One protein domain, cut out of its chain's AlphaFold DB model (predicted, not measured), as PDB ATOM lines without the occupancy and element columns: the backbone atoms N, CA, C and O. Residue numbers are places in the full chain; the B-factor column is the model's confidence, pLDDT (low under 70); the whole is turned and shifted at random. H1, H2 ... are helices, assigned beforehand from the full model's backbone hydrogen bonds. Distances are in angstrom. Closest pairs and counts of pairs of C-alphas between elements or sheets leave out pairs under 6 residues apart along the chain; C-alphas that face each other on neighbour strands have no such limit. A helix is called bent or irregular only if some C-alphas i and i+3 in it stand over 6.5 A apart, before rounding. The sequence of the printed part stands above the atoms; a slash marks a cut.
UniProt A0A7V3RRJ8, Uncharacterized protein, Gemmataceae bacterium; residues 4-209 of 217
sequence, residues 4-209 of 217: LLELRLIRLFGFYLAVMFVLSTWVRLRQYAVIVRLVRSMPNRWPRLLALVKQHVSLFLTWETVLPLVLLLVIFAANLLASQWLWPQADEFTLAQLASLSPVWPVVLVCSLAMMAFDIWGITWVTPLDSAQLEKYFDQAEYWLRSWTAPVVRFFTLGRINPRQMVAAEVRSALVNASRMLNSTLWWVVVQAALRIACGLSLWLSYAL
ATOM      1  N   LEU A   4     -16.697 -10.874  11.946       88.75
ATOM      2  CA  LEU A   4     -16.563 -11.933  10.936       88.75
ATOM      3  C   LEU A   4     -16.082 -11.373   9.594       88.75
ATOM      4  O   LEU A   4     -15.306 -12.017   8.897       88.75
ATOM      5  N   LEU A   5     -16.525 -10.167   9.240       89.06
ATOM      6  CA  LEU A   5     -16.169  -9.510   7.984       89.06
ATOM      7  C   LEU A   5     -14.723  -8.994   7.989       89.06
ATOM      8  O   LEU A   5     -14.112  -8.892   6.930       89.06
ATOM      9  N   GLU A   6     -14.159  -8.734   9.168       91.94
ATOM     10  CA  GLU A   6     -12.767  -8.301   9.361       91.94
ATOM     11  C   GLU A   6     -11.763  -9.467   9.390       91.94
ATOM     12  O   GLU A   6     -10.553  -9.256   9.508       91.94
ATOM     13  N   LEU A   7     -12.238 -10.713   9.261       91.69
ATOM     14  CA  LEU A   7     -11.365 -11.880   9.217       91.69
ATOM     15  C   LEU A   7     -10.442 -11.821   7.999       91.69
ATOM     16  O   LEU A   7     -10.892 -11.781   6.853       91.69
ATOM     17  N   ARG A   8      -9.135 -11.869   8.268       93.75
ATOM     18  CA  ARG A   8      -8.068 -11.927   7.263       93.75
ATOM     19  C   ARG A   8      -7.985 -13.337   6.699       93.75
ATOM     20  O   ARG A   8      -7.489 -14.245   7.368       93.75
ATOM     21  N   LEU A   9      -8.489 -13.527   5.485       91.88
ATOM     22  CA  LEU A   9      -8.726 -14.858   4.921       91.88
ATOM     23  C   LEU A   9      -7.432 -15.628   4.655       91.88
ATOM     24  O   LEU A   9      -7.340 -16.804   4.998       91.88
ATOM     25  N   ILE A  10      -6.413 -14.965   4.102       91.62
ATOM     26  CA  ILE A  10      -5.122 -15.598   3.785       91.62
ATOM     27  C   ILE A  10      -4.404 -16.027   5.069       91.62
ATOM     28  O   ILE A  10      -3.918 -17.156   5.171       91.62
ATOM     29  N   ARG A  11      -4.426 -15.174   6.100       90.44
ATOM     30  CA  ARG A  11      -3.867 -15.499   7.417       90.44
ATOM     31  C   ARG A  11      -4.629 -16.636   8.098       90.44
ATOM     32  O   ARG A  11      -4.004 -17.531   8.667       90.44
ATOM     33  N   LEU A  12      -5.961 -16.622   8.029       93.06
ATOM     34  CA  LEU A  12      -6.807 -17.689   8.561       93.06
ATOM     35  C   LEU A  12      -6.517 -19.024   7.866       93.06
ATOM     36  O   LEU A  12      -6.377 -20.043   8.537       93.06
ATOM     37  N   PHE A  13      -6.360 -19.014   6.541       92.56
ATOM     38  CA  PHE A  13      -5.982 -20.191   5.766       92.56
ATOM     39  C   PHE A  13      -4.583 -20.704   6.138       92.56
ATOM     40  O   PHE A  13      -4.405 -21.900   6.363       92.56
ATOM     41  N   GLY A  14      -3.599 -19.816   6.297       91.50
ATOM     42  CA  GLY A  14      -2.265 -20.188   6.776       91.50
ATOM     43  C   GLY A  14      -2.291 -20.826   8.170       91.50
ATOM     44  O   GLY A  14      -1.665 -21.865   8.390       91.50
ATOM     45  N   PHE A  15      -3.069 -20.256   9.095       93.19
ATOM     46  CA  PHE A  15      -3.290 -20.831  10.423       93.19
ATOM     47  C   PHE A  15      -3.967 -22.206  10.347       93.19
ATOM     48  O   PHE A  15      -3.521 -23.148  11.000       93.19
ATOM     49  N   TYR A  16      -4.995 -22.345   9.508       93.38
ATOM     50  CA  TYR A  16      -5.669 -23.616   9.257       93.38
ATOM     51  C   TYR A  16      -4.689 -24.692   8.773       93.38
ATOM     52  O   TYR A  16      -4.650 -25.784   9.342       93.38
ATOM     53  N   LEU A  17      -3.854 -24.383   7.773       91.62
ATOM     54  CA  LEU A  17      -2.841 -25.313   7.269       91.62
ATOM     55  C   LEU A  17      -1.863 -25.740   8.369       91.62
ATOM     56  O   LEU A  17      -1.543 -26.924   8.461       91.62
ATOM     57  N   ALA A  18      -1.429 -24.809   9.224       92.06
ATOM     58  CA  ALA A  18      -0.544 -25.113  10.346       92.06
ATOM     59  C   ALA A  18      -1.202 -26.069  11.354       92.06
ATOM     60  O   ALA A  18      -0.612 -27.085  11.724       92.06
ATOM     61  N   VAL A  19      -2.443 -25.788  11.764       93.06
ATOM     62  CA  VAL A  19      -3.199 -26.654  12.684       93.06
ATOM     63  C   VAL A  19      -3.385 -28.043  12.082       93.06
ATOM     64  O   VAL A  19      -3.096 -29.047  12.736       93.06
ATOM     65  N   MET A  20      -3.802 -28.119  10.818       89.69
ATOM     66  CA  MET A  20      -4.007 -29.392  10.132       89.69
ATOM     67  C   MET A  20      -2.709 -30.173   9.944       89.69
ATOM     68  O   MET A  20      -2.722 -31.399  10.077       89.69
ATOM     69  N   PHE A  21      -1.587 -29.500   9.689       87.88
ATOM     70  CA  PHE A  21      -0.267 -30.126   9.652       87.88
ATOM     71  C   PHE A  21       0.089 -30.755  11.002       87.88
ATOM     72  O   PHE A  21       0.473 -31.926  11.046       87.88
ATOM     73  N   VAL A  22      -0.086 -30.017  12.102       91.75
ATOM     74  CA  VAL A  22       0.213 -30.501  13.458       91.75
ATOM     75  C   VAL A  22      -0.682 -31.681  13.828       91.75
ATOM     76  O   VAL A  22      -0.171 -32.719  14.242       91.75
ATOM     77  N   LEU A  23      -1.999 -31.568  13.623       90.56
ATOM     78  CA  LEU A  23      -2.951 -32.646  13.906       90.56
ATOM     79  C   LEU A  23      -2.650 -33.900  13.078       90.56
ATOM     80  O   LEU A  23      -2.575 -35.001  13.625       90.56
ATOM     81  N   SER A  24      -2.410 -33.741  11.775       85.62
ATOM     82  CA  SER A  24      -2.083 -34.860  10.886       85.62
ATOM     83  C   SER A  24      -0.772 -35.536  11.287       85.62
ATOM     84  O   SER A  24      -0.685 -36.765  11.309       85.62
ATOM     85  N   THR A  25       0.246 -34.747  11.637       86.69
ATOM     86  CA  THR A  25       1.538 -35.260  12.111       86.69
ATOM     87  C   THR A  25       1.368 -36.012  13.427       86.69
ATOM     88  O   THR A  25       1.856 -37.132  13.556       86.69
ATOM     89  N   TRP A  26       0.614 -35.458  14.376       90.06
ATOM     90  CA  TRP A  26       0.334 -36.095  15.661       90.06
ATOM     91  C   TRP A  26      -0.351 -37.458  15.505       90.06
ATOM     92  O   TRP A  26       0.102 -38.454  16.077       90.06
ATOM     93  N   VAL A  27      -1.408 -37.533  14.687       86.94
ATOM     94  CA  VAL A  27      -2.130 -38.789  14.424       86.94
ATOM     95  C   VAL A  27      -1.194 -39.842  13.824       86.94
ATOM     96  O   VAL A  27      -1.170 -40.982  14.296       86.94
ATOM     97  N   ARG A  28      -0.362 -39.463  12.845       84.75
ATOM     98  CA  ARG A  28       0.617 -40.372  12.224       84.75
ATOM     99  C   ARG A  28       1.685 -40.833  13.211       84.75
ATOM    100  O   ARG A  28       1.990 -42.020  13.259       84.75
ATOM    101  N   LEU A  29       2.218 -39.938  14.046       88.31
ATOM    102  CA  LEU A  29       3.193 -40.296  15.082       88.31
ATOM    103  C   LEU A  29       2.621 -41.317  16.068       88.31
ATOM    104  O   LEU A  29       3.307 -42.279  16.416       88.31
ATOM    105  N   ARG A  30       1.354 -41.167  16.470       89.81
ATOM    106  CA  ARG A  30       0.672 -42.148  17.325       89.81
ATOM    107  C   ARG A  30       0.568 -43.516  16.643       89.81
ATOM    108  O   ARG A  30       0.840 -44.527  17.287       89.81
ATOM    109  N   GLN A  31       0.220 -43.561  15.358       86.06
ATOM    110  CA  GLN A  31       0.168 -44.811  14.588       86.06
ATOM    111  C   GLN A  31       1.551 -45.462  14.463       86.06
ATOM    112  O   GLN A  31       1.703 -46.653  14.739       86.06
ATOM    113  N   TYR A  32       2.580 -44.682  14.126       85.25
ATOM    114  CA  TYR A  32       3.948 -45.184  14.044       85.25
ATOM    115  C   TYR A  32       4.462 -45.680  15.391       85.25
ATOM    116  O   TYR A  32       5.124 -46.711  15.434       85.25
ATOM    117  N   ALA A  33       4.118 -45.024  16.500       89.19
ATOM    118  CA  ALA A  33       4.497 -45.486  17.831       89.19
ATOM    119  C   ALA A  33       3.935 -46.885  18.144       89.19
ATOM    120  O   ALA A  33       4.645 -47.711  18.721       89.19
ATOM    121  N   VAL A  34       2.696 -47.177  17.729       88.88
ATOM    122  CA  VAL A  34       2.088 -48.513  17.871       88.88
ATOM    123  C   VAL A  34       2.837 -49.540  17.023       88.88
ATOM    124  O   VAL A  34       3.225 -50.587  17.538       88.88
ATOM    125  N   ILE A  35       3.114 -49.224  15.755       87.12
ATOM    126  CA  ILE A  35       3.855 -50.119  14.852       87.12
ATOM    127  C   ILE A  35       5.271 -50.373  15.379       87.12
ATOM    128  O   ILE A  35       5.707 -51.516  15.446       87.12
ATOM    129  N   VAL A  36       5.987 -49.335  15.813       88.31
ATOM    130  CA  VAL A  36       7.340 -49.459  16.375       88.31
ATOM    131  C   VAL A  36       7.329 -50.317  17.635       88.31
ATOM    132  O   VAL A  36       8.219 -51.149  17.806       88.31
ATOM    133  N   ARG A  37       6.328 -50.160  18.511       91.19
ATOM    134  CA  ARG A  37       6.171 -51.013  19.697       91.19
ATOM    135  C   ARG A  37       5.982 -52.478  19.300       91.19
ATOM    136  O   ARG A  37       6.683 -53.332  19.835       91.19
ATOM    137  N   LEU A  38       5.110 -52.739  18.328       89.25
ATOM    138  CA  LEU A  38       4.836 -54.077  17.802       89.25
ATOM    139  C   LEU A  38       6.087 -54.710  17.170       89.25
ATOM    140  O   LEU A  38       6.428 -55.852  17.469       89.25
ATOM    141  N   VAL A  39       6.819 -53.952  16.350       88.75
ATOM    142  CA  VAL A  39       8.073 -54.392  15.718       88.75
ATOM    143  C   VAL A  39       9.153 -54.664  16.766       88.75
ATOM    144  O   VAL A  39       9.863 -55.660  16.660       88.75
ATOM    145  N   ARG A  40       9.261 -53.838  17.814       92.31
ATOM    146  CA  ARG A  40      10.213 -54.062  18.916       92.31
ATOM    147  C   ARG A  40       9.918 -55.337  19.709       92.31
ATOM    148  O   ARG A  40      10.862 -55.941  20.206       92.31
ATOM    149  N   SER A  41       8.661 -55.774  19.810       92.56
ATOM    150  CA  SER A  41       8.313 -57.044  20.466       92.56
ATOM    151  C   SER A  41       8.500 -58.282  19.576       92.56
ATOM    152  O   SER A  41       8.584 -59.395  20.100       92.56
ATOM    153  N   MET A  42       8.613 -58.118  18.250       92.81
ATOM    154  CA  MET A  42       8.731 -59.240  17.304       92.81
ATOM    155  C   MET A  42       9.918 -60.187  17.550       92.81
ATOM    156  O   MET A  42       9.686 -61.392  17.503       92.81
ATOM    157  N   PRO A  43      11.160 -59.732  17.825       93.81
ATOM    158  CA  PRO A  43      12.307 -60.636  17.948       93.81
ATOM    159  C   PRO A  43      12.149 -61.673  19.064       93.81
ATOM    160  O   PRO A  43      12.582 -62.811  18.904       93.81
ATOM    161  N   ASN A  44      11.503 -61.284  20.167       95.38
ATOM    162  CA  ASN A  44      11.321 -62.147  21.331       95.38
ATOM    163  C   ASN A  44      10.061 -63.016  21.219       95.38
ATOM    164  O   ASN A  44      10.088 -64.172  21.632       95.38
ATOM    165  N   ARG A  45       8.959 -62.474  20.678       94.31
ATOM    166  CA  ARG A  45       7.652 -63.159  20.669       94.31
ATOM    167  C   ARG A  45       7.363 -63.920  19.369       94.31
ATOM    168  O   ARG A  45       6.790 -65.002  19.433       94.31
ATOM    169  N   TRP A  46       7.799 -63.402  18.215       95.00
ATOM    170  CA  TRP A  46       7.505 -63.961  16.881       95.00
ATOM    171  C   TRP A  46       8.741 -64.011  15.957       95.00
ATOM    172  O   TRP A  46       8.795 -63.329  14.925       95.00
ATOM    173  N   PRO A  47       9.779 -64.794  16.305       94.38
ATOM    174  CA  PRO A  47      11.038 -64.811  15.563       94.38
ATOM    175  C   PRO A  47      10.900 -65.343  14.126       94.38
ATOM    176  O   PRO A  47      11.599 -64.857  13.232       94.38
ATOM    177  N   ARG A  48      10.010 -66.314  13.863       90.56
ATOM    178  CA  ARG A  48       9.817 -66.865  12.507       90.56
ATOM    179  C   ARG A  48       9.029 -65.903  11.632       90.56
ATOM    180  O   ARG A  48       9.398 -65.696  10.475       90.56
ATOM    181  N   LEU A  49       7.994 -65.278  12.191       87.12
ATOM    182  CA  LEU A  49       7.253 -64.217  11.518       87.12
ATOM    183  C   LEU A  49       8.181 -63.055  11.137       87.12
ATOM    184  O   LEU A  49       8.151 -62.600   9.996       87.12
ATOM    185  N   LEU A  50       9.066 -62.628  12.045       90.38
ATOM    186  CA  LEU A  50      10.044 -61.571  11.775       90.38
ATOM    187  C   LEU A  50      10.960 -61.915  10.593       90.38
ATOM    188  O   LEU A  50      11.229 -61.050   9.760       90.38
ATOM    189  N   ALA A  51      11.435 -63.159  10.498       90.06
ATOM    190  CA  ALA A  51      12.255 -63.596   9.368       90.06
ATOM    191  C   ALA A  51      11.501 -63.475   8.032       90.06
ATOM    192  O   ALA A  51      12.076 -63.033   7.037       90.06
ATOM    193  N   LEU A  52      10.207 -63.800   8.024       84.81
ATOM    194  CA  LEU A  52       9.359 -63.717   6.837       84.81
ATOM    195  C   LEU A  52       8.999 -62.267   6.473       84.81
ATOM    196  O   LEU A  52       9.017 -61.902   5.298       84.81
ATOM    197  N   VAL A  53       8.745 -61.413   7.469       83.50
ATOM    198  CA  VAL A  53       8.545 -59.970   7.263       83.50
ATOM    199  C   VAL A  53       9.809 -59.335   6.694       83.50
ATOM    200  O   VAL A  53       9.708 -58.576   5.738       83.50
ATOM    201  N   LYS A  54      11.001 -59.682   7.204       87.12
ATOM    202  CA  LYS A  54      12.293 -59.183   6.690       87.12
ATOM    203  C   LYS A  54      12.482 -59.435   5.196       87.12
ATOM    204  O   LYS A  54      13.025 -58.572   4.515       87.12
ATOM    205  N   GLN A  55      11.987 -60.560   4.676       86.19
ATOM    206  CA  GLN A  55      12.015 -60.856   3.237       86.19
ATOM    207  C   GLN A  55      11.144 -59.899   2.406       86.19
ATOM    208  O   GLN A  55      11.360 -59.760   1.208       86.19
ATOM    209  N   HIS A  56      10.186 -59.223   3.043       80.88
ATOM    210  CA  HIS A  56       9.193 -58.355   2.413       80.88
ATOM    211  C   HIS A  56       9.256 -56.897   2.913       80.88
ATOM    212  O   HIS A  56       8.356 -56.113   2.619       80.88
ATOM    213  N   VAL A  57      10.300 -56.493   3.653       77.50
ATOM    214  CA  VAL A  57      10.422 -55.134   4.233       77.50
ATOM    215  C   VAL A  57      10.424 -54.036   3.169       77.50
ATOM    216  O   VAL A  57       9.909 -52.947   3.420       77.50
ATOM    217  N   SER A  58      10.942 -54.317   1.972       76.94
ATOM    218  CA  SER A  58      10.933 -53.367   0.854       76.94
ATOM    219  C   SER A  58       9.523 -52.938   0.435       76.94
ATOM    220  O   SER A  58       9.372 -51.850  -0.110       76.94
ATOM    221  N   LEU A  59       8.489 -53.735   0.736       68.12
ATOM    222  CA  LEU A  59       7.089 -53.371   0.489       68.12
ATOM    223  C   LEU A  59       6.551 -52.345   1.496       68.12
ATOM    224  O   LEU A  59       5.577 -51.663   1.198       68.12
ATOM    225  N   PHE A  60       7.151 -52.245   2.685       65.06
ATOM    226  CA  PHE A  60       6.677 -51.365   3.759       65.06
ATOM    227  C   PHE A  60       7.430 -50.040   3.837       65.06
ATOM    228  O   PHE A  60       6.864 -49.041   4.275       65.06
ATOM    229  N   LEU A  61       8.700 -50.016   3.428       65.69
ATOM    230  CA  LEU A  61       9.524 -48.808   3.428       65.69
ATOM    231  C   LEU A  61       9.425 -48.079   2.077       65.69
ATOM    232  O   LEU A  61      10.421 -47.873   1.388       65.69
ATOM    233  N   THR A  62       8.211 -47.718   1.665       67.44
ATOM    234  CA  THR A  62       7.993 -46.971   0.422       67.44
ATOM    235  C   THR A  62       7.951 -45.465   0.688       67.44
ATOM    236  O   THR A  62       7.387 -44.994   1.683       67.44
ATOM    237  N   TRP A  63       8.540 -44.694  -0.238       72.50
ATOM    238  CA  TRP A  63       8.506 -43.220  -0.282       72.50
ATOM    239  C   TRP A  63       7.092 -42.645  -0.141       72.50
ATOM    240  O   TRP A  63       6.902 -41.527   0.333       72.50
ATOM    241  N   GLU A  64       6.098 -43.450  -0.489       72.00
ATOM    242  CA  GLU A  64       4.673 -43.218  -0.314       72.00
ATOM    243  C   GLU A  64       4.270 -42.819   1.111       72.00
ATOM    244  O   GLU A  64       3.362 -42.018   1.296       72.00
ATOM    245  N   THR A  65       4.952 -43.316   2.142       69.31
ATOM    246  CA  THR A  65       4.629 -42.937   3.528       69.31
ATOM    247  C   THR A  65       5.089 -41.519   3.879       69.31
ATOM    248  O   THR A  65       4.441 -40.838   4.676       69.31
ATOM    249  N   VAL A  66       6.171 -41.053   3.252       79.06
ATOM    250  CA  VAL A  66       6.814 -39.759   3.526       79.06
ATOM    251  C   VAL A  66       6.279 -38.659   2.604       79.06
ATOM    252  O   VAL A  66       6.128 -37.511   3.024       79.06
ATOM    253  N   LEU A  67       5.925 -39.010   1.369       83.69
ATOM    254  CA  LEU A  67       5.436 -38.096   0.335       83.69
ATOM    255  C   LEU A  67       4.240 -37.217   0.771       83.69
ATOM    256  O   LEU A  67       4.302 -36.012   0.537       83.69
ATOM    257  N   PRO A  68       3.210 -37.729   1.477       78.81
ATOM    258  CA  PRO A  68       2.138 -36.920   2.062       78.81
ATOM    259  C   PRO A  68       2.632 -35.768   2.939       78.81
ATOM    260  O   PRO A  68       2.133 -34.647   2.853       78.81
ATOM    261  N   LEU A  69       3.605 -36.061   3.802       81.12
ATOM    262  CA  LEU A  69       4.130 -35.113   4.775       81.12
ATOM    263  C   LEU A  69       4.971 -34.047   4.073       81.12
ATOM    264  O   LEU A  69       4.835 -32.864   4.375       81.12
ATOM    265  N   VAL A  70       5.771 -34.463   3.089       87.44
ATOM    266  CA  VAL A  70       6.557 -33.555   2.248       87.44
ATOM    267  C   VAL A  70       5.648 -32.644   1.429       87.44
ATOM    268  O   VAL A  70       5.855 -31.437   1.437       87.44
ATOM    269  N   LEU A  71       4.609 -33.178   0.779       87.19
ATOM    270  CA  LEU A  71       3.654 -32.370   0.013       87.19
ATOM    271  C   LEU A  71       2.976 -31.313   0.884       87.19
ATOM    272  O   LEU A  71       2.895 -30.152   0.489       87.19
ATOM    273  N   LEU A  72       2.519 -31.693   2.078       83.00
ATOM    274  CA  LEU A  72       1.862 -30.755   2.983       83.00
ATOM    275  C   LEU A  72       2.834 -29.677   3.472       83.00
ATOM    276  O   LEU A  72       2.476 -28.501   3.492       83.00
ATOM    277  N   LEU A  73       4.069 -30.065   3.799       87.19
ATOM    278  CA  LEU A  73       5.128 -29.138   4.185       87.19
ATOM    279  C   LEU A  73       5.458 -28.154   3.055       87.19
ATOM    280  O   LEU A  73       5.593 -26.964   3.313       87.19
ATOM    281  N   VAL A  74       5.544 -28.631   1.811       92.19
ATOM    282  CA  VAL A  74       5.799 -27.794   0.631       92.19
ATOM    283  C   VAL A  74       4.661 -26.802   0.408       92.19
ATOM    284  O   VAL A  74       4.932 -25.620   0.230       92.19
ATOM    285  N   ILE A  75       3.400 -27.242   0.468       88.50
ATOM    286  CA  ILE A  75       2.234 -26.349   0.323       88.50
ATOM    287  C   ILE A  75       2.233 -25.286   1.426       88.50
ATOM    288  O   ILE A  75       2.033 -24.104   1.152       88.50
ATOM    289  N   PHE A  76       2.483 -25.696   2.671       86.56
ATOM    290  CA  PHE A  76       2.551 -24.783   3.806       86.56
ATOM    291  C   PHE A  76       3.682 -23.759   3.648       86.56
ATOM    292  O   PHE A  76       3.439 -22.560   3.772       86.56
ATOM    293  N   ALA A  77       4.894 -24.213   3.318       90.19
ATOM    294  CA  ALA A  77       6.048 -23.347   3.104       90.19
ATOM    295  C   ALA A  77       5.829 -22.388   1.928       90.19
ATOM    296  O   ALA A  77       6.123 -21.204   2.050       90.19
ATOM    297  N   ALA A  78       5.256 -22.865   0.820       90.75
ATOM    298  CA  ALA A  78       4.926 -22.030  -0.330       90.75
ATOM    299  C   ALA A  78       3.920 -20.931   0.041       90.75
ATOM    300  O   ALA A  78       4.140 -19.768  -0.289       90.75
ATOM    301  N   ASN A  79       2.856 -21.268   0.780       86.38
ATOM    302  CA  ASN A  79       1.885 -20.279   1.247       86.38
ATOM    303  C   ASN A  79       2.511 -19.267   2.222       86.38
ATOM    304  O   ASN A  79       2.217 -18.074   2.154       86.38
ATOM    305  N   LEU A  80       3.389 -19.727   3.118       87.75
ATOM    306  CA  LEU A  80       4.092 -18.866   4.067       87.75
ATOM    307  C   LEU A  80       5.036 -17.890   3.352       87.75
ATOM    308  O   LEU A  80       5.000 -16.695   3.618       87.75
ATOM    309  N   LEU A  81       5.839 -18.382   2.408       91.31
ATOM    310  CA  LEU A  81       6.752 -17.553   1.618       91.31
ATOM    311  C   LEU A  81       5.985 -16.556   0.741       91.31
ATOM    312  O   LEU A  81       6.358 -15.388   0.668       91.31
ATOM    313  N   ALA A  82       4.885 -16.986   0.118       87.19
ATOM    314  CA  ALA A  82       4.051 -16.101  -0.689       87.19
ATOM    315  C   ALA A  82       3.432 -14.968   0.145       87.19
ATOM    316  O   ALA A  82       3.499 -13.810  -0.261       87.19
ATOM    317  N   SER A  83       2.880 -15.291   1.320       84.25
ATOM    318  CA  SER A  83       2.245 -14.303   2.208       84.25
ATOM    319  C   SER A  83       3.243 -13.360   2.872       84.25
ATOM    320  O   SER A  83       2.984 -12.166   2.949       84.25
ATOM    321  N   GLN A  84       4.399 -13.855   3.321       88.19
ATOM    322  CA  GLN A  84       5.340 -13.025   4.074       88.19
ATOM    323  C   GLN A  84       6.336 -12.266   3.196       88.19
ATOM    324  O   GLN A  84       6.744 -11.171   3.572       88.19
ATOM    325  N   TRP A  85       6.783 -12.846   2.078       89.38
ATOM    326  CA  TRP A  85       7.899 -12.286   1.302       89.38
ATOM    327  C   TRP A  85       7.477 -11.699  -0.038       89.38
ATOM    328  O   TRP A  85       7.990 -10.649  -0.414       89.38
ATOM    329  N   LEU A  86       6.569 -12.355  -0.765       89.50
ATOM    330  CA  LEU A  86       6.177 -11.892  -2.101       89.50
ATOM    331  C   LEU A  86       5.081 -10.820  -2.045       89.50
ATOM    332  O   LEU A  86       5.192  -9.809  -2.736       89.50
ATOM    333  N   TRP A  87       4.053 -11.016  -1.213       88.94
ATOM    334  CA  TRP A  87       2.909 -10.101  -1.109       88.94
ATOM    335  C   TRP A  87       2.492  -9.854   0.344       88.94
ATOM    336  O   TRP A  87       1.425 -10.305   0.760       88.94
ATOM    337  N   PRO A  88       3.281  -9.091   1.121       86.38
ATOM    338  CA  PRO A  88       2.937  -8.772   2.505       86.38
ATOM    339  C   PRO A  88       1.601  -8.019   2.634       86.38
ATOM    340  O   PRO A  88       0.934  -8.123   3.660       86.38
ATOM    341  N   GLN A  89       1.157  -7.303   1.592       87.62
ATOM    342  CA  GLN A  89      -0.149  -6.629   1.585       87.62
ATOM    343  C   GLN A  89      -1.333  -7.604   1.465       87.62
ATOM    344  O   GLN A  89      -2.468  -7.226   1.751       87.62
ATOM    345  N   ALA A  90      -1.107  -8.854   1.050       84.69
ATOM    346  CA  ALA A  90      -2.168  -9.852   0.929       84.69
ATOM    347  C   ALA A  90      -2.799 -10.195   2.292       84.69
ATOM    348  O   ALA A  90      -3.967 -10.579   2.366       84.69
ATOM    349  N   ASP A  91      -2.073  -9.970   3.391       82.12
ATOM    350  CA  ASP A  91      -2.580 -10.149   4.753       82.12
ATOM    351  C   ASP A  91      -3.721  -9.190   5.127       82.12
ATOM    352  O   ASP A  91      -4.418  -9.421   6.119       82.12
ATOM    353  N   GLU A  92      -3.937  -8.128   4.353       87.38
ATOM    354  CA  GLU A  92      -5.046  -7.189   4.539       87.38
ATOM    355  C   GLU A  92      -6.336  -7.640   3.836       87.38
ATOM    356  O   GLU A  92      -7.374  -7.003   4.004       87.38
ATOM    357  N   PHE A  93      -6.308  -8.753   3.089       89.88
ATOM    358  CA  PHE A  93      -7.477  -9.267   2.377       89.88
ATOM    359  C   PHE A  93      -8.515  -9.858   3.343       89.88
ATOM    360  O   PHE A  93      -8.315 -10.926   3.942       89.88
ATOM    361  N   THR A  94      -9.637  -9.152   3.505       93.56
ATOM    362  CA  THR A  94     -10.696  -9.495   4.465       93.56
ATOM    363  C   THR A  94     -11.887 -10.206   3.826       93.56
ATOM    364  O   THR A  94     -12.127 -10.123   2.621       93.56
ATOM    365  N   LEU A  95     -12.693 -10.879   4.652       91.75
ATOM    366  CA  LEU A  95     -13.953 -11.483   4.212       91.75
ATOM    367  C   LEU A  95     -14.919 -10.446   3.615       91.75
ATOM    368  O   LEU A  95     -15.621 -10.762   2.658       91.75
ATOM    369  N   ALA A  96     -14.923  -9.209   4.125       91.38
ATOM    370  CA  ALA A  96     -15.701  -8.109   3.553       91.38
ATOM    371  C   ALA A  96     -15.351  -7.855   2.078       91.38
ATOM    372  O   ALA A  96     -16.244  -7.732   1.241       91.38
ATOM    373  N   GLN A  97     -14.052  -7.818   1.764       89.38
ATOM    374  CA  GLN A  97     -13.554  -7.614   0.401       89.38
ATOM    375  C   GLN A  97     -13.851  -8.812  -0.501       89.38
ATOM    376  O   GLN A  97     -14.099  -8.643  -1.689       89.38
ATOM    377  N   LEU A  98     -13.858 -10.033   0.041       90.38
ATOM    378  CA  LEU A  98     -14.290 -11.196  -0.727       90.38
ATOM    379  C   LEU A  98     -15.796 -11.143  -1.024       90.38
ATOM    380  O   LEU A  98     -16.207 -11.439  -2.142       90.38
ATOM    381  N   ALA A  99     -16.619 -10.753  -0.051       90.69
ATOM    382  CA  ALA A  99     -18.071 -10.693  -0.203       90.69
ATOM    383  C   ALA A  99     -18.523  -9.654  -1.245       90.69
ATOM    384  O   ALA A  99     -19.559  -9.851  -1.879       90.69
ATOM    385  N   SER A 100     -17.744  -8.588  -1.471       89.50
ATOM    386  CA  SER A 100     -18.015  -7.634  -2.556       89.50
ATOM    387  C   SER A 100     -17.713  -8.198  -3.954       89.50
ATOM    388  O   SER A 100     -18.208  -7.672  -4.948       89.50
ATOM    389  N   LEU A 101     -16.963  -9.303  -4.065       86.88
ATOM    390  CA  LEU A 101     -16.587  -9.941  -5.332       86.88
ATOM    391  C   LEU A 101     -17.605 -11.023  -5.735       86.88
ATOM    392  O   LEU A 101     -17.380 -12.226  -5.571       86.88
ATOM    393  N   SER A 102     -18.746 -10.585  -6.280       76.69
ATOM    394  CA  SER A 102     -19.958 -11.406  -6.430       76.69
ATOM    395  C   SER A 102     -19.860 -12.712  -7.243       76.69
ATOM    396  O   SER A 102     -20.658 -13.597  -6.933       76.69
ATOM    397  N   PRO A 103     -18.966 -12.942  -8.225       83.62
ATOM    398  CA  PRO A 103     -18.868 -14.284  -8.802       83.62
ATOM    399  C   PRO A 103     -17.849 -15.181  -8.086       83.62
ATOM    400  O   PRO A 103     -17.886 -16.397  -8.251       83.62
ATOM    401  N   VAL A 104     -16.930 -14.615  -7.300       89.19
ATOM    402  CA  VAL A 104     -15.742 -15.342  -6.827       89.19
ATOM    403  C   VAL A 104     -15.957 -15.958  -5.444       89.19
ATOM    404  O   VAL A 104     -15.529 -17.088  -5.196       89.19
ATOM    405  N   TRP A 105     -16.666 -15.264  -4.550       90.88
ATOM    406  CA  TRP A 105     -16.882 -15.753  -3.186       90.88
ATOM    407  C   TRP A 105     -17.581 -17.126  -3.093       90.88
ATOM    408  O   TRP A 105     -17.180 -17.901  -2.218       90.88
ATOM    409  N   PRO A 106     -18.537 -17.519  -3.973       92.94
ATOM    410  CA  PRO A 106     -19.141 -18.850  -3.905       92.94
ATOM    411  C   PRO A 106     -18.127 -19.957  -4.204       92.94
ATOM    412  O   PRO A 106     -18.153 -21.006  -3.563       92.94
ATOM    413  N   VAL A 107     -17.195 -19.717  -5.135       93.88
ATOM    414  CA  VAL A 107     -16.134 -20.675  -5.481       93.88
ATOM    415  C   VAL A 107     -15.213 -20.891  -4.283       93.88
ATOM    416  O   VAL A 107     -14.959 -22.030  -3.894       93.88
ATOM    417  N   VAL A 108     -14.768 -19.802  -3.651       94.31
ATOM    418  CA  VAL A 108     -13.930 -19.864  -2.443       94.31
ATOM    419  C   VAL A 108     -14.647 -20.611  -1.320       94.31
ATOM    420  O   VAL A 108     -14.042 -21.468  -0.674       94.31
ATOM    421  N   LEU A 109     -15.937 -20.332  -1.107       94.19
ATOM    422  CA  LEU A 109     -16.732 -20.990  -0.074       94.19
ATOM    423  C   LEU A 109     -16.841 -22.500  -0.320       94.19
ATOM    424  O   LEU A 109     -16.564 -23.283   0.587       94.19
ATOM    425  N   VAL A 110     -17.192 -22.918  -1.539       95.75
ATOM    426  CA  VAL A 110     -17.316 -24.340  -1.900       95.75
ATOM    427  C   VAL A 110     -15.980 -25.063  -1.739       95.75
ATOM    428  O   VAL A 110     -15.941 -26.129  -1.125       95.75
ATOM    429  N   CYS A 111     -14.875 -24.478  -2.215       95.56
ATOM    430  CA  CYS A 111     -13.541 -25.055  -2.034       95.56
ATOM    431  C   CYS A 111     -13.169 -25.191  -0.551       95.56
ATOM    432  O   CYS A 111     -12.663 -26.236  -0.140       95.56
ATOM    433  N   SER A 112     -13.454 -24.164   0.254       94.62
ATOM    434  CA  SER A 112     -13.140 -24.148   1.686       94.62
ATOM    435  C   SER A 112     -13.940 -25.205   2.447       94.62
ATOM    436  O   SER A 112     -13.372 -25.968   3.226       94.62
ATOM    437  N   LEU A 113     -15.248 -25.302   2.186       96.12
ATOM    438  CA  LEU A 113     -16.122 -26.290   2.816       96.12
ATOM    439  C   LEU A 113     -15.756 -27.717   2.408       96.12
ATOM    440  O   LEU A 113     -15.684 -28.587   3.273       96.12
ATOM    441  N   ALA A 114     -15.484 -27.959   1.122       96.12
ATOM    442  CA  ALA A 114     -15.060 -29.270   0.640       96.12
ATOM    443  C   ALA A 114     -13.744 -29.710   1.299       96.12
ATOM    444  O   ALA A 114     -13.641 -30.836   1.786       96.12
ATOM    445  N   MET A 115     -12.764 -28.806   1.374       96.31
ATOM    446  CA  MET A 115     -11.492 -29.046   2.055       96.31
ATOM    447  C   MET A 115     -11.698 -29.370   3.542       96.31
ATOM    448  O   MET A 115     -11.191 -30.384   4.018       96.31
ATOM    449  N   MET A 116     -12.456 -28.543   4.269       95.62
ATOM    450  CA  MET A 116     -12.711 -28.743   5.699       95.62
ATOM    451  C   MET A 116     -13.461 -30.047   5.975       95.62
ATOM    452  O   MET A 116     -13.076 -30.798   6.868       95.62
ATOM    453  N   ALA A 117     -14.512 -30.342   5.208       95.56
ATOM    454  CA  ALA A 117     -15.284 -31.569   5.362       95.56
ATOM    455  C   ALA A 117     -14.404 -32.805   5.149       95.56
ATOM    456  O   ALA A 117     -14.454 -33.745   5.943       95.56
ATOM    457  N   PHE A 118     -13.556 -32.778   4.119       94.56
ATOM    458  CA  PHE A 118     -12.639 -33.870   3.820       94.56
ATOM    459  C   PHE A 118     -11.577 -34.053   4.917       94.56
ATOM    460  O   PHE A 118     -11.277 -35.177   5.318       94.56
ATOM    461  N   ASP A 119     -11.050 -32.955   5.459       92.38
ATOM    462  CA  ASP A 119     -10.072 -32.967   6.547       92.38
ATOM    463  C   ASP A 119     -10.657 -33.510   7.861       92.38
ATOM    464  O   ASP A 119     -10.037 -34.351   8.517       92.38
ATOM    465  N   ILE A 120     -11.874 -33.092   8.224       92.62
ATOM    466  CA  ILE A 120     -12.594 -33.593   9.406       92.62
ATOM    467  C   ILE A 120     -12.932 -35.073   9.237       92.62
ATOM    468  O   ILE A 120     -12.738 -35.870  10.161       92.62
ATOM    469  N   TRP A 121     -13.401 -35.460   8.051       92.75
ATOM    470  CA  TRP A 121     -13.675 -36.854   7.731       92.75
ATOM    471  C   TRP A 121     -12.408 -37.704   7.883       92.75
ATOM    472  O   TRP A 121     -12.421 -38.701   8.603       92.75
ATOM    473  N   GLY A 122     -11.283 -37.253   7.322       88.19
ATOM    474  CA  GLY A 122      -9.998 -37.936   7.437       88.19
ATOM    475  C   GLY A 122      -9.513 -38.092   8.882       88.19
ATOM    476  O   GLY A 122      -8.949 -39.123   9.221       88.19
ATOM    477  N   ILE A 123      -9.749 -37.121   9.767       87.25
ATOM    478  CA  ILE A 123      -9.354 -37.241  11.182       87.25
ATOM    479  C   ILE A 123     -10.262 -38.213  11.948       87.25
ATOM    480  O   ILE A 123      -9.783 -38.976  12.785       87.25
ATOM    481  N   THR A 124     -11.567 -38.177  11.685       88.81
ATOM    482  CA  THR A 124     -12.572 -38.936  12.452       88.81
ATOM    483  C   THR A 124     -12.668 -40.401  12.041       88.81
ATOM    484  O   THR A 124     -12.894 -41.257  12.894       88.81
ATOM    485  N   TRP A 125     -12.462 -40.703  10.758       87.31
ATOM    486  CA  TRP A 125     -12.598 -42.055  10.212       87.31
ATOM    487  C   TRP A 125     -11.302 -42.862  10.186       87.31
ATOM    488  O   TRP A 125     -11.320 -44.035   9.816       87.31
ATOM    489  N   VAL A 126     -10.172 -42.279  10.593       79.62
ATOM    490  CA  VAL A 126      -8.929 -43.041  10.744       79.62
ATOM    491  C   VAL A 126      -9.067 -43.984  11.941       79.62
ATOM    492  O   VAL A 126      -8.883 -43.604  13.098       79.62
ATOM    493  N   THR A 127      -9.406 -45.239  11.641       74.88
ATOM    494  CA  THR A 127      -9.586 -46.293  12.636       74.88
ATOM    495  C   THR A 127      -8.282 -46.509  13.409       74.88
ATOM    496  O   THR A 127      -7.222 -46.695  12.796       74.88
ATOM    497  N   PRO A 128      -8.312 -46.497  14.753       80.88
ATOM    498  CA  PRO A 128      -7.152 -46.878  15.538       80.88
ATOM    499  C   PRO A 128      -6.775 -48.330  15.226       80.88
ATOM    500  O   PRO A 128      -7.631 -49.205  15.129       80.88
ATOM    501  N   LEU A 129      -5.475 -48.590  15.087       81.94
ATOM    502  CA  LEU A 129      -4.960 -49.953  14.993       81.94
ATOM    503  C   LEU A 129      -5.248 -50.682  16.310       81.94
ATOM    504  O   LEU A 129      -4.686 -50.317  17.346       81.94
ATOM    505  N   ASP A 130      -6.103 -51.706  16.266       88.25
ATOM    506  CA  ASP A 130      -6.313 -52.611  17.394       88.25
ATOM    507  C   ASP A 130      -5.071 -53.495  17.555       88.25
ATOM    508  O   ASP A 130      -4.899 -54.531  16.903       88.25
ATOM    509  N   SER A 131      -4.159 -53.039  18.416       88.25
ATOM    510  CA  SER A 131      -2.925 -53.757  18.701       88.25
ATOM    511  C   SER A 131      -3.205 -55.140  19.280       88.25
ATOM    512  O   SER A 131      -2.513 -56.081  18.919       88.25
ATOM    513  N   ALA A 132      -4.231 -55.299  20.122       91.38
ATOM    514  CA  ALA A 132      -4.528 -56.582  20.751       91.38
ATOM    515  C   ALA A 132      -4.991 -57.615  19.715       91.38
ATOM    516  O   ALA A 132      -4.552 -58.768  19.734       91.38
ATOM    517  N   GLN A 133      -5.827 -57.192  18.767       89.19
ATOM    518  CA  GLN A 133      -6.249 -58.051  17.669       89.19
ATOM    519  C   GLN A 133      -5.070 -58.439  16.761       89.19
ATOM    520  O   GLN A 133      -4.941 -59.608  16.390       89.19
ATOM    521  N   LEU A 134      -4.174 -57.496  16.448       89.12
ATOM    522  CA  LEU A 134      -2.961 -57.776  15.670       89.12
ATOM    523  C   LEU A 134      -2.029 -58.767  16.368       89.12
ATOM    524  O   LEU A 134      -1.574 -59.722  15.741       89.12
ATOM    525  N   GLU A 135      -1.781 -58.581  17.664       92.12
ATOM    526  CA  GLU A 135      -0.965 -59.502  18.455       92.12
ATOM    527  C   GLU A 135      -1.551 -60.917  18.451       92.12
ATOM    528  O   GLU A 135      -0.815 -61.881  18.248       92.12
ATOM    529  N   LYS A 136      -2.880 -61.049  18.578       92.38
ATOM    530  CA  LYS A 136      -3.568 -62.345  18.503       92.38
ATOM    531  C   LYS A 136      -3.350 -63.030  17.152       92.38
ATOM    532  O   LYS A 136      -3.087 -64.232  17.114       92.38
ATOM    533  N   TYR A 137      -3.443 -62.291  16.046       88.81
ATOM    534  CA  TYR A 137      -3.174 -62.851  14.720       88.81
ATOM    535  C   TYR A 137      -1.704 -63.249  14.546       88.81
ATOM    536  O   TYR A 137      -1.421 -64.292  13.955       88.81
ATOM    537  N   PHE A 138      -0.766 -62.477  15.095       91.00
ATOM    538  CA  PHE A 138       0.658 -62.817  15.052       91.00
ATOM    539  C   PHE A 138       0.996 -64.043  15.902       91.00
ATOM    540  O   PHE A 138       1.738 -64.906  15.437       91.00
ATOM    541  N   ASP A 139       0.398 -64.182  17.089       92.94
ATOM    542  CA  ASP A 139       0.535 -65.379  17.923       92.94
ATOM    543  C   ASP A 139       0.030 -66.628  17.184       92.94
ATOM    544  O   ASP A 139       0.697 -67.664  17.176       92.94
ATOM    545  N   GLN A 140      -1.121 -66.528  16.509       89.38
ATOM    546  CA  GLN A 140      -1.660 -67.624  15.700       89.38
ATOM    547  C   GLN A 140      -0.729 -67.981  14.536       89.38
ATOM    548  O   GLN A 140      -0.451 -69.161  14.311       89.38
ATOM    549  N   ALA A 141      -0.217 -66.983  13.814       87.88
ATOM    550  CA  ALA A 141       0.703 -67.204  12.706       87.88
ATOM    551  C   ALA A 141       2.010 -67.869  13.172       87.88
ATOM    552  O   ALA A 141       2.434 -68.871  12.595       87.88
ATOM    553  N   GLU A 142       2.624 -67.373  14.249       90.69
ATOM    554  CA  GLU A 142       3.846 -67.953  14.813       90.69
ATOM    555  C   GLU A 142       3.611 -69.375  15.335       90.69
ATOM    556  O   GLU A 142       4.449 -70.251  15.104       90.69
ATOM    557  N   TYR A 143       2.466 -69.647  15.974       89.50
ATOM    558  CA  TYR A 143       2.107 -70.994  16.423       89.50
ATOM    559  C   TYR A 143       2.123 -71.991  15.262       89.50
ATOM    560  O   TYR A 143       2.793 -73.019  15.356       89.50
ATOM    561  N   TRP A 144       1.468 -71.677  14.142       84.25
ATOM    562  CA  TRP A 144       1.443 -72.559  12.970       84.25
ATOM    563  C   TRP A 144       2.796 -72.669  12.263       84.25
ATOM    564  O   TRP A 144       3.131 -73.726  11.721       84.25
ATOM    565  N   LEU A 145       3.601 -71.604  12.284       83.88
ATOM    566  CA  LEU A 145       4.973 -71.652  11.781       83.88
ATOM    567  C   LEU A 145       5.864 -72.530  12.664       83.88
ATOM    568  O   LEU A 145       6.775 -73.182  12.143       83.88
ATOM    569  N   ARG A 146       5.624 -72.564  13.982       86.62
ATOM    570  CA  ARG A 146       6.390 -73.348  14.959       86.62
ATOM    571  C   ARG A 146       5.942 -74.800  15.068       86.62
ATOM    572  O   ARG A 146       6.797 -75.665  15.264       86.62
ATOM    573  N   SER A 147       4.646 -75.066  14.970       83.31
ATOM    574  CA  SER A 147       4.068 -76.330  15.406       83.31
ATOM    575  C   SER A 147       4.518 -77.524  14.557       83.31
ATOM    576  O   SER A 147       4.604 -77.490  13.324       83.31
ATOM    577  N   TRP A 148       4.760 -78.639  15.245       77.69
ATOM    578  CA  TRP A 148       4.929 -79.952  14.617       77.69
ATOM    579  C   TRP A 148       3.581 -80.560  14.195       77.69
ATOM    580  O   TRP A 148       3.534 -81.560  13.488       77.69
ATOM    581  N   THR A 149       2.463 -79.923  14.550       75.44
ATOM    582  CA  THR A 149       1.136 -80.332  14.080       75.44
ATOM    583  C   THR A 149       0.955 -80.086  12.584       75.44
ATOM    584  O   THR A 149       0.176 -80.789  11.954       75.44
ATOM    585  N   ALA A 150       1.705 -79.162  11.972       75.75
ATOM    586  CA  ALA A 150       1.623 -78.910  10.534       75.75
ATOM    587  C   ALA A 150       1.937 -80.150   9.659       75.75
ATOM    588  O   ALA A 150       1.131 -80.469   8.782       75.75
ATOM    589  N   PRO A 151       3.053 -80.883   9.865       74.12
ATOM    590  CA  PRO A 151       3.295 -82.135   9.146       74.12
ATOM    591  C   PRO A 151       2.295 -83.243   9.505       74.12
ATOM    592  O   PRO A 151       1.934 -84.013   8.622       74.12
ATOM    593  N   VAL A 152       1.787 -83.286  10.742       79.50
ATOM    594  CA  VAL A 152       0.755 -84.255  11.159       79.50
ATOM    595  C   VAL A 152      -0.562 -84.017  10.416       79.50
ATOM    596  O   VAL A 152      -1.114 -84.938   9.826       79.50
ATOM    597  N   VAL A 153      -1.033 -82.770  10.352       79.38
ATOM    598  CA  VAL A 153      -2.222 -82.387   9.573       79.38
ATOM    599  C   VAL A 153      -2.015 -82.702   8.095       79.38
ATOM    600  O   VAL A 153      -2.913 -83.237   7.450       79.38
ATOM    601  N   ARG A 154      -0.822 -82.442   7.549       79.56
ATOM    602  CA  ARG A 154      -0.497 -82.815   6.168       79.56
ATOM    603  C   ARG A 154      -0.566 -84.328   5.955       79.56
ATOM    604  O   ARG A 154      -1.085 -84.758   4.934       79.56
ATOM    605  N   PHE A 155      -0.076 -85.126   6.901       84.19
ATOM    606  CA  PHE A 155      -0.130 -86.586   6.828       84.19
ATOM    607  C   PHE A 155      -1.574 -87.105   6.872       84.19
ATOM    608  O   PHE A 155      -1.986 -87.832   5.972       84.19
ATOM    609  N   PHE A 156      -2.379 -86.660   7.843       83.62
ATOM    610  CA  PHE A 156      -3.780 -87.085   7.981       83.62
ATOM    611  C   PHE A 156      -4.690 -86.590   6.855       83.62
ATOM    612  O   PHE A 156      -5.690 -87.225   6.543       83.62
ATOM    613  N   THR A 157      -4.335 -85.483   6.205       81.06
ATOM    614  CA  THR A 157      -5.041 -84.997   5.009       81.06
ATOM    615  C   THR A 157      -4.490 -85.596   3.714       81.06
ATOM    616  O   THR A 157      -4.854 -85.130   2.635       81.06
ATOM    617  N   LEU A 158      -3.607 -86.605   3.794       85.19
ATOM    618  CA  LEU A 158      -2.960 -87.260   2.649       85.19
ATOM    619  C   LEU A 158      -2.273 -86.262   1.700       85.19
ATOM    620  O   LEU A 158      -2.275 -86.414   0.482       85.19
ATOM    621  N   GLY A 159      -1.709 -85.191   2.256       78.44
ATOM    622  CA  GLY A 159      -1.048 -84.126   1.507       78.44
ATOM    623  C   GLY A 159      -1.986 -83.085   0.893       78.44
ATOM    624  O   GLY A 159      -1.481 -82.113   0.335       78.44
ATOM    625  N   ARG A 160      -3.312 -83.228   1.027       83.31
ATOM    626  CA  ARG A 160      -4.298 -82.282   0.477       83.31
ATOM    627  C   ARG A 160      -4.210 -80.897   1.117       83.31
ATOM    628  O   ARG A 160      -4.457 -79.905   0.441       83.31
ATOM    629  N   ILE A 161      -3.847 -80.820   2.400       83.88
ATOM    630  CA  ILE A 161      -3.654 -79.556   3.118       83.88
ATOM    631  C   ILE A 161      -2.193 -79.457   3.552       83.88
ATOM    632  O   ILE A 161      -1.683 -80.313   4.272       83.88
ATOM    633  N   ASN A 162      -1.512 -78.384   3.147       83.62
ATOM    634  CA  ASN A 162      -0.179 -78.049   3.638       83.62
ATOM    635  C   ASN A 162      -0.249 -76.752   4.464       83.62
ATOM    636  O   ASN A 162      -0.173 -75.662   3.892       83.62
ATOM    637  N   PRO A 163      -0.374 -76.842   5.804       78.62
ATOM    638  CA  PRO A 163      -0.612 -75.681   6.663       78.62
ATOM    639  C   PRO A 163       0.459 -74.597   6.528       78.62
ATOM    640  O   PRO A 163       0.151 -73.415   6.602       78.62
ATOM    641  N   ARG A 164       1.716 -74.975   6.258       77.88
ATOM    642  CA  ARG A 164       2.806 -74.006   6.064       77.88
ATOM    643  C   ARG A 164       2.641 -73.192   4.785       77.88
ATOM    644  O   ARG A 164       2.875 -71.990   4.803       77.88
ATOM    645  N   GLN A 165       2.232 -73.834   3.691       80.81
ATOM    646  CA  GLN A 165       1.936 -73.127   2.441       80.81
ATOM    647  C   GLN A 165       0.685 -72.264   2.581       80.81
ATOM    648  O   GLN A 165       0.666 -71.154   2.067       80.81
ATOM    649  N   MET A 166      -0.319 -72.740   3.321       83.88
ATOM    650  CA  MET A 166      -1.535 -71.982   3.595       83.88
ATOM    651  C   MET A 166      -1.240 -70.722   4.419       83.88
ATOM    652  O   MET A 166      -1.643 -69.639   4.019       83.88
ATOM    653  N   VAL A 167      -0.449 -70.826   5.494       80.56
ATOM    654  CA  VAL A 167      -0.006 -69.657   6.276       80.56
ATOM    655  C   VAL A 167       0.855 -68.719   5.431       80.56
ATOM    656  O   VAL A 167       0.653 -67.512   5.475       80.56
ATOM    657  N   ALA A 168       1.782 -69.237   4.621       79.88
ATOM    658  CA  ALA A 168       2.589 -68.395   3.735       79.88
ATOM    659  C   ALA A 168       1.732 -67.653   2.690       79.88
ATOM    660  O   ALA A 168       1.967 -66.473   2.430       79.88
ATOM    661  N   ALA A 169       0.726 -68.319   2.115       83.19
ATOM    662  CA  ALA A 169      -0.224 -67.714   1.187       83.19
ATOM    663  C   ALA A 169      -1.099 -66.659   1.876       83.19
ATOM    664  O   ALA A 169      -1.296 -65.585   1.313       83.19
ATOM    665  N   GLU A 170      -1.554 -66.924   3.101       84.25
ATOM    666  CA  GLU A 170      -2.345 -65.981   3.893       84.25
ATOM    667  C   GLU A 170      -1.525 -64.744   4.263       84.25
ATOM    668  O   GLU A 170      -1.980 -63.619   4.072       84.25
ATOM    669  N   VAL A 171      -0.273 -64.921   4.699       80.19
ATOM    670  CA  VAL A 171       0.620 -63.786   4.966       80.19
ATOM    671  C   VAL A 171       0.875 -62.995   3.687       80.19
ATOM    672  O   VAL A 171       0.780 -61.772   3.703       80.19
ATOM    673  N   ARG A 172       1.127 -63.656   2.551       81.44
ATOM    674  CA  ARG A 172       1.264 -62.968   1.259       81.44
ATOM    675  C   ARG A 172      -0.004 -62.189   0.892       81.44
ATOM    676  O   ARG A 172       0.102 -61.050   0.448       81.44
ATOM    677  N   SER A 173      -1.182 -62.779   1.084       84.00
ATOM    678  CA  SER A 173      -2.478 -62.127   0.863       84.00
ATOM    679  C   SER A 173      -2.635 -60.895   1.758       84.00
ATOM    680  O   SER A 173      -2.948 -59.810   1.269       84.00
ATOM    681  N   ALA A 174      -2.304 -61.016   3.046       82.56
ATOM    682  CA  ALA A 174      -2.314 -59.912   3.998       82.56
ATOM    683  C   ALA A 174      -1.343 -58.790   3.598       82.56
ATOM    684  O   ALA A 174      -1.711 -57.620   3.670       82.56
ATOM    685  N   LEU A 175      -0.143 -59.120   3.107       77.94
ATOM    686  CA  LEU A 175       0.823 -58.142   2.590       77.94
ATOM    687  C   LEU A 175       0.291 -57.407   1.352       77.94
ATOM    688  O   LEU A 175       0.417 -56.187   1.257       77.94
ATOM    689  N   VAL A 176      -0.340 -58.122   0.417       80.88
ATOM    690  CA  VAL A 176      -0.967 -57.514  -0.770       80.88
ATOM    691  C   VAL A 176      -2.131 -56.609  -0.367       80.88
ATOM    692  O   VAL A 176      -2.253 -55.501  -0.885       80.88
ATOM    693  N   ASN A 177      -2.965 -57.041   0.579       82.50
ATOM    694  CA  ASN A 177      -4.067 -56.231   1.095       82.50
ATOM    695  C   ASN A 177      -3.555 -54.985   1.826       82.50
ATOM    696  O   ASN A 177      -4.085 -53.898   1.609       82.50
ATOM    697  N   ALA A 178      -2.484 -55.112   2.615       80.12
ATOM    698  CA  ALA A 178      -1.819 -53.980   3.248       80.12
ATOM    699  C   ALA A 178      -1.278 -52.993   2.202       80.12
ATOM    700  O   ALA A 178      -1.511 -51.795   2.321       80.12
ATOM    701  N   SER A 179      -0.642 -53.481   1.133       76.75
ATOM    702  CA  SER A 179      -0.177 -52.640   0.021       76.75
ATOM    703  C   SER A 179      -1.331 -51.920  -0.693       76.75
ATOM    704  O   SER A 179      -1.249 -50.714  -0.921       76.75
ATOM    705  N   ARG A 180      -2.452 -52.599  -0.976       82.25
ATOM    706  CA  ARG A 180      -3.651 -51.951  -1.549       82.25
ATOM    707  C   ARG A 180      -4.235 -50.889  -0.621       82.25
ATOM    708  O   ARG A 180      -4.635 -49.829  -1.093       82.25
ATOM    709  N   MET A 181      -4.272 -51.160   0.681       82.00
ATOM    710  CA  MET A 181      -4.732 -50.208   1.691       82.00
ATOM    711  C   MET A 181      -3.820 -48.977   1.752       82.00
ATOM    712  O   MET A 181      -4.318 -47.853   1.805       82.00
ATOM    713  N   LEU A 182      -2.498 -49.171   1.684       78.25
ATOM    714  CA  LEU A 182      -1.527 -48.078   1.589       78.25
ATOM    715  C   LEU A 182      -1.768 -47.246   0.326       78.25
ATOM    716  O   LEU A 182      -1.925 -46.033   0.431       78.25
ATOM    717  N   ASN A 183      -1.910 -47.885  -0.837       80.56
ATOM    718  CA  ASN A 183      -2.174 -47.181  -2.092       80.56
ATOM    719  C   ASN A 183      -3.510 -46.413  -2.068       80.56
ATOM    720  O   ASN A 183      -3.598 -45.268  -2.505       80.56
ATOM    721  N   SER A 184      -4.557 -46.996  -1.480       84.44
ATOM    722  CA  SER A 184      -5.832 -46.297  -1.277       84.44
ATOM    723  C   SER A 184      -5.680 -45.096  -0.339       84.44
ATOM    724  O   SER A 184      -6.242 -44.034  -0.596       84.44
ATOM    725  N   THR A 185      -4.869 -45.223   0.711       83.44
ATOM    726  CA  THR A 185      -4.570 -44.116   1.629       83.44
ATOM    727  C   THR A 185      -3.826 -42.987   0.911       83.44
ATOM    728  O   THR A 185      -4.133 -41.816   1.133       83.44
ATOM    729  N   LEU A 186      -2.886 -43.311   0.018       82.38
ATOM    730  CA  LEU A 186      -2.186 -42.318  -0.803       82.38
ATOM    731  C   LEU A 186      -3.132 -41.544  -1.701       82.38
ATOM    732  O   LEU A 186      -3.030 -40.323  -1.770       82.38
ATOM    733  N   TRP A 187      -4.059 -42.240  -2.358       86.75
ATOM    734  CA  TRP A 187      -5.069 -41.592  -3.187       86.75
ATOM    735  C   TRP A 187      -5.833 -40.527  -2.396       86.75
ATOM    736  O   TRP A 187      -5.947 -39.383  -2.836       86.75
ATOM    737  N   TRP A 188      -6.266 -40.857  -1.177       88.25
ATOM    738  CA  TRP A 188      -6.957 -39.900  -0.315       88.25
ATOM    739  C   TRP A 188      -6.082 -38.728   0.120       88.25
ATOM    740  O   TRP A 188      -6.562 -37.598   0.152       88.25
ATOM    741  N   VAL A 189      -4.796 -38.954   0.395       85.44
ATOM    742  CA  VAL A 189      -3.851 -37.859   0.659       85.44
ATOM    743  C   VAL A 189      -3.733 -36.936  -0.552       85.44
ATOM    744  O   VAL A 189      -3.716 -35.718  -0.384       85.44
ATOM    745  N   VAL A 190      -3.621 -37.489  -1.761       87.88
ATOM    746  CA  VAL A 190      -3.499 -36.691  -2.988       87.88
ATOM    747  C   VAL A 190      -4.743 -35.828  -3.177       87.88
ATOM    748  O   VAL A 190      -4.613 -34.629  -3.414       87.88
ATOM    749  N   VAL A 191      -5.937 -36.396  -2.983       91.81
ATOM    750  CA  VAL A 191      -7.204 -35.647  -3.004       91.81
ATOM    751  C   VAL A 191      -7.198 -34.529  -1.956       91.81
ATOM    752  O   VAL A 191      -7.514 -33.384  -2.270       91.81
ATOM    753  N   GLN A 192      -6.768 -34.825  -0.729       91.62
ATOM    754  CA  GLN A 192      -6.663 -33.849   0.357       91.62
ATOM    755  C   GLN A 192      -5.719 -32.686   0.011       91.62
ATOM    756  O   GLN A 192      -6.032 -31.519   0.248       91.62
ATOM    757  N   ALA A 193      -4.549 -32.991  -0.555       90.06
ATOM    758  CA  ALA A 193      -3.576 -31.996  -0.988       90.06
ATOM    759  C   ALA A 193      -4.123 -31.148  -2.144       90.06
ATOM    760  O   ALA A 193      -4.010 -29.924  -2.107       90.06
ATOM    761  N   ALA A 194      -4.776 -31.777  -3.124       92.31
ATOM    762  CA  ALA A 194      -5.405 -31.089  -4.244       92.31
ATOM    763  C   ALA A 194      -6.499 -30.115  -3.779       92.31
ATOM    764  O   ALA A 194      -6.533 -28.981  -4.248       92.31
ATOM    765  N   LEU A 195      -7.337 -30.506  -2.810       94.69
ATOM    766  CA  LEU A 195      -8.356 -29.625  -2.225       94.69
ATOM    767  C   LEU A 195      -7.738 -28.402  -1.536       94.69
ATOM    768  O   LEU A 195      -8.220 -27.286  -1.720       94.69
ATOM    769  N   ARG A 196      -6.641 -28.586  -0.790       93.94
ATOM    770  CA  ARG A 196      -5.913 -27.471  -0.162       93.94
ATOM    771  C   ARG A 196      -5.298 -26.534  -1.188       93.94
ATOM    772  O   ARG A 196      -5.392 -25.323  -1.025       93.94
ATOM    773  N   ILE A 197      -4.697 -27.080  -2.244       91.62
ATOM    774  CA  ILE A 197      -4.142 -26.286  -3.344       91.62
ATOM    775  C   ILE A 197      -5.259 -25.502  -4.033       91.62
ATOM    776  O   ILE A 197      -5.122 -24.299  -4.211       91.62
ATOM    777  N   ALA A 198      -6.381 -26.146  -4.362       94.69
ATOM    778  CA  ALA A 198      -7.519 -25.489  -4.995       94.69
ATOM    779  C   ALA A 198      -8.097 -24.364  -4.120       94.69
ATOM    780  O   ALA A 198      -8.374 -23.278  -4.624       94.69
ATOM    781  N   CYS A 199      -8.226 -24.592  -2.809       94.88
ATOM    782  CA  CYS A 199      -8.672 -23.577  -1.853       94.88
ATOM    783  C   CYS A 199      -7.671 -22.420  -1.713       94.88
ATOM    784  O   CYS A 199      -8.065 -21.257  -1.685       94.88
ATOM    785  N   GLY A 200      -6.373 -22.717  -1.639       93.38
ATOM    786  CA  GLY A 200      -5.335 -21.690  -1.591       93.38
ATOM    787  C   GLY A 200      -5.328 -20.850  -2.867       93.38
ATOM    788  O   GLY A 200      -5.374 -19.626  -2.802       93.38
ATOM    789  N   LEU A 201      -5.346 -21.500  -4.032       93.88
ATOM    790  CA  LEU A 201      -5.389 -20.825  -5.327       93.88
ATOM    791  C   LEU A 201      -6.645 -19.971  -5.487       93.88
ATOM    792  O   LEU A 201      -6.535 -18.854  -5.975       93.88
ATOM    793  N   SER A 202      -7.820 -20.445  -5.064       94.62
ATOM    794  CA  SER A 202      -9.043 -19.645  -5.166       94.62
ATOM    795  C   SER A 202      -8.972 -18.382  -4.304       94.62
ATOM    796  O   SER A 202      -9.357 -17.311  -4.774       94.62
ATOM    797  N   LEU A 203      -8.397 -18.457  -3.099       93.62
ATOM    798  CA  LEU A 203      -8.145 -17.285  -2.253       93.62
ATOM    799  C   LEU A 203      -7.143 -16.312  -2.886       93.62
ATOM    800  O   LEU A 203      -7.428 -15.120  -2.995       93.62
ATOM    801  N   TRP A 204      -5.996 -16.815  -3.346       93.50
ATOM    802  CA  TRP A 204      -4.954 -15.992  -3.966       93.50
ATOM    803  C   TRP A 204      -5.425 -15.337  -5.271       93.50
ATOM    804  O   TRP A 204      -5.148 -14.160  -5.502       93.50
ATOM    805  N   LEU A 205      -6.192 -16.054  -6.095       93.44
ATOM    806  CA  LEU A 205      -6.814 -15.499  -7.300       93.44
ATOM    807  C   LEU A 205      -7.863 -14.438  -6.958       93.44
ATOM    808  O   LEU A 205      -7.919 -13.419  -7.638       93.44
ATOM    809  N   SER A 206      -8.654 -14.633  -5.898       92.56
ATOM    810  CA  SER A 206      -9.624 -13.625  -5.436       92.56
ATOM    811  C   SER A 206      -8.935 -12.322  -5.046       92.56
ATOM    812  O   SER A 206      -9.383 -11.246  -5.435       92.56
ATOM    813  N   TYR A 207      -7.818 -12.426  -4.323       92.38
ATOM    814  CA  TYR A 207      -6.988 -11.281  -3.966       92.38
ATOM    815  C   TYR A 207      -6.415 -10.587  -5.211       92.38
ATOM    816  O   TYR A 207      -6.585  -9.381  -5.378       92.38
ATOM    817  N   ALA A 208      -5.796 -11.347  -6.120       91.31
ATOM    818  CA  ALA A 208      -5.148 -10.794  -7.309       91.31
ATOM    819  C   ALA A 208      -6.139 -10.155  -8.300       91.31
ATOM    820  O   ALA A 208      -5.835  -9.128  -8.907       91.31
ATOM    821  N   LEU A 209      -7.329 -10.742  -8.464       90.38
ATOM    822  CA  LEU A 209      -8.369 -10.252  -9.374       90.38
ATOM    823  C   LEU A 209      -9.247  -9.163  -8.754       90.38
ATOM    824  O   LEU A 209      -9.929  -8.448  -9.492       90.38
TER     825      LEU A 209
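What this domain is: This is residues 4 to 209 of the 217 residues of an uncharacterized protein of Gemmataceae bacterium (UniProt A0A7V3RRJ8). A long rod of helices is built along H9, which runs most of its length, with H1 running the opposite way; H3 and H6 lie alongside toward one end of the rod, and H7 toward the other. The short H4 and H5 sit at the end where H1 begins and H9 ends, H8 sits at the far end, and H2 turns across H7. The printed part has 206 residues with nine named helices, H1 to H9 in chain order, and no named strand; the class is all helix. It is only just loose, close to extended, with a radius of gyration of the C-alphas of 24.7 A and spans of 81 by 29 by 25 A.

Where its parts are: H1, residues 9 to 45, begins at C-alpha 9 (-8.726, -14.858, 4.921) and is 53.4 A long; it is only just irregular, with C-alphas 40 and 43 7.0 A apart. H2 is residues 47 to 54 and H3 residues 67 to 86, 26.3 A long. H4, residues 88 to 92, and H5, residues 95 to 99, are short. H6, residues 105 to 124, is 28.3 A long and H7, residues 131 to 146, 22.0 A. After H8, residues 149 to 156, H9 runs 67.8 A from residue 163 at (-0.612, -75.681, 6.663) to residue 209 at (-8.369, -10.252, -9.374).

How they stand to each other: H1 and H9 are the hubs, touching five helices each; H1, H3, H6, H7 and H9 form a bundle, helices side by side. H1 touches H9 with residues 9 to 13 alone, at a shallow tilt of 13 degrees, opposite ways; the closest C-alphas, of Ile 10 and Leu 203, are 7.0 A apart. H6 touches H9 at a shallow tilt of 27 degrees, opposite ways, with the C-alphas of Cys 111 and Cys 199 closest at 5.1 A. H3 touches H9, Pro 68 to Val 189 at 6.2 A between closest C-alphas, and H1, Leu 17 to Phe 76 at 6.4 A. H7 touches H2 about perpendicular, at 75 degrees, closest at the C-alphas of Leu 49 and Glu 142, 6.0 A. H8 touches H9 through Ala 150 and Pro 163, whose C-alphas are closest at 5.5 A. H4 touches H1, Ile 10 to Asp 91 at 6.1 A between closest C-alphas; H5 touches no helix. H3 and H6 are apart. In H2, H3, H5, H6, H7, H8 and H9 every O i to N i+4 pair is within hydrogen-bond range; in H1 31 of 33 are, and in H4 0 of 1, with 1 of 2 O i to N i+3 pairs.

The domain as a whole: The two C-alphas farthest apart, of Ser 100 and Phe 155, are 81.5 A apart. The printed part has no cut. The link H2 to H3, residues 55 to 66, is long. The mean pLDDT of the printed part is 87.1; residues 59 to 62 and residue 65 are under 70.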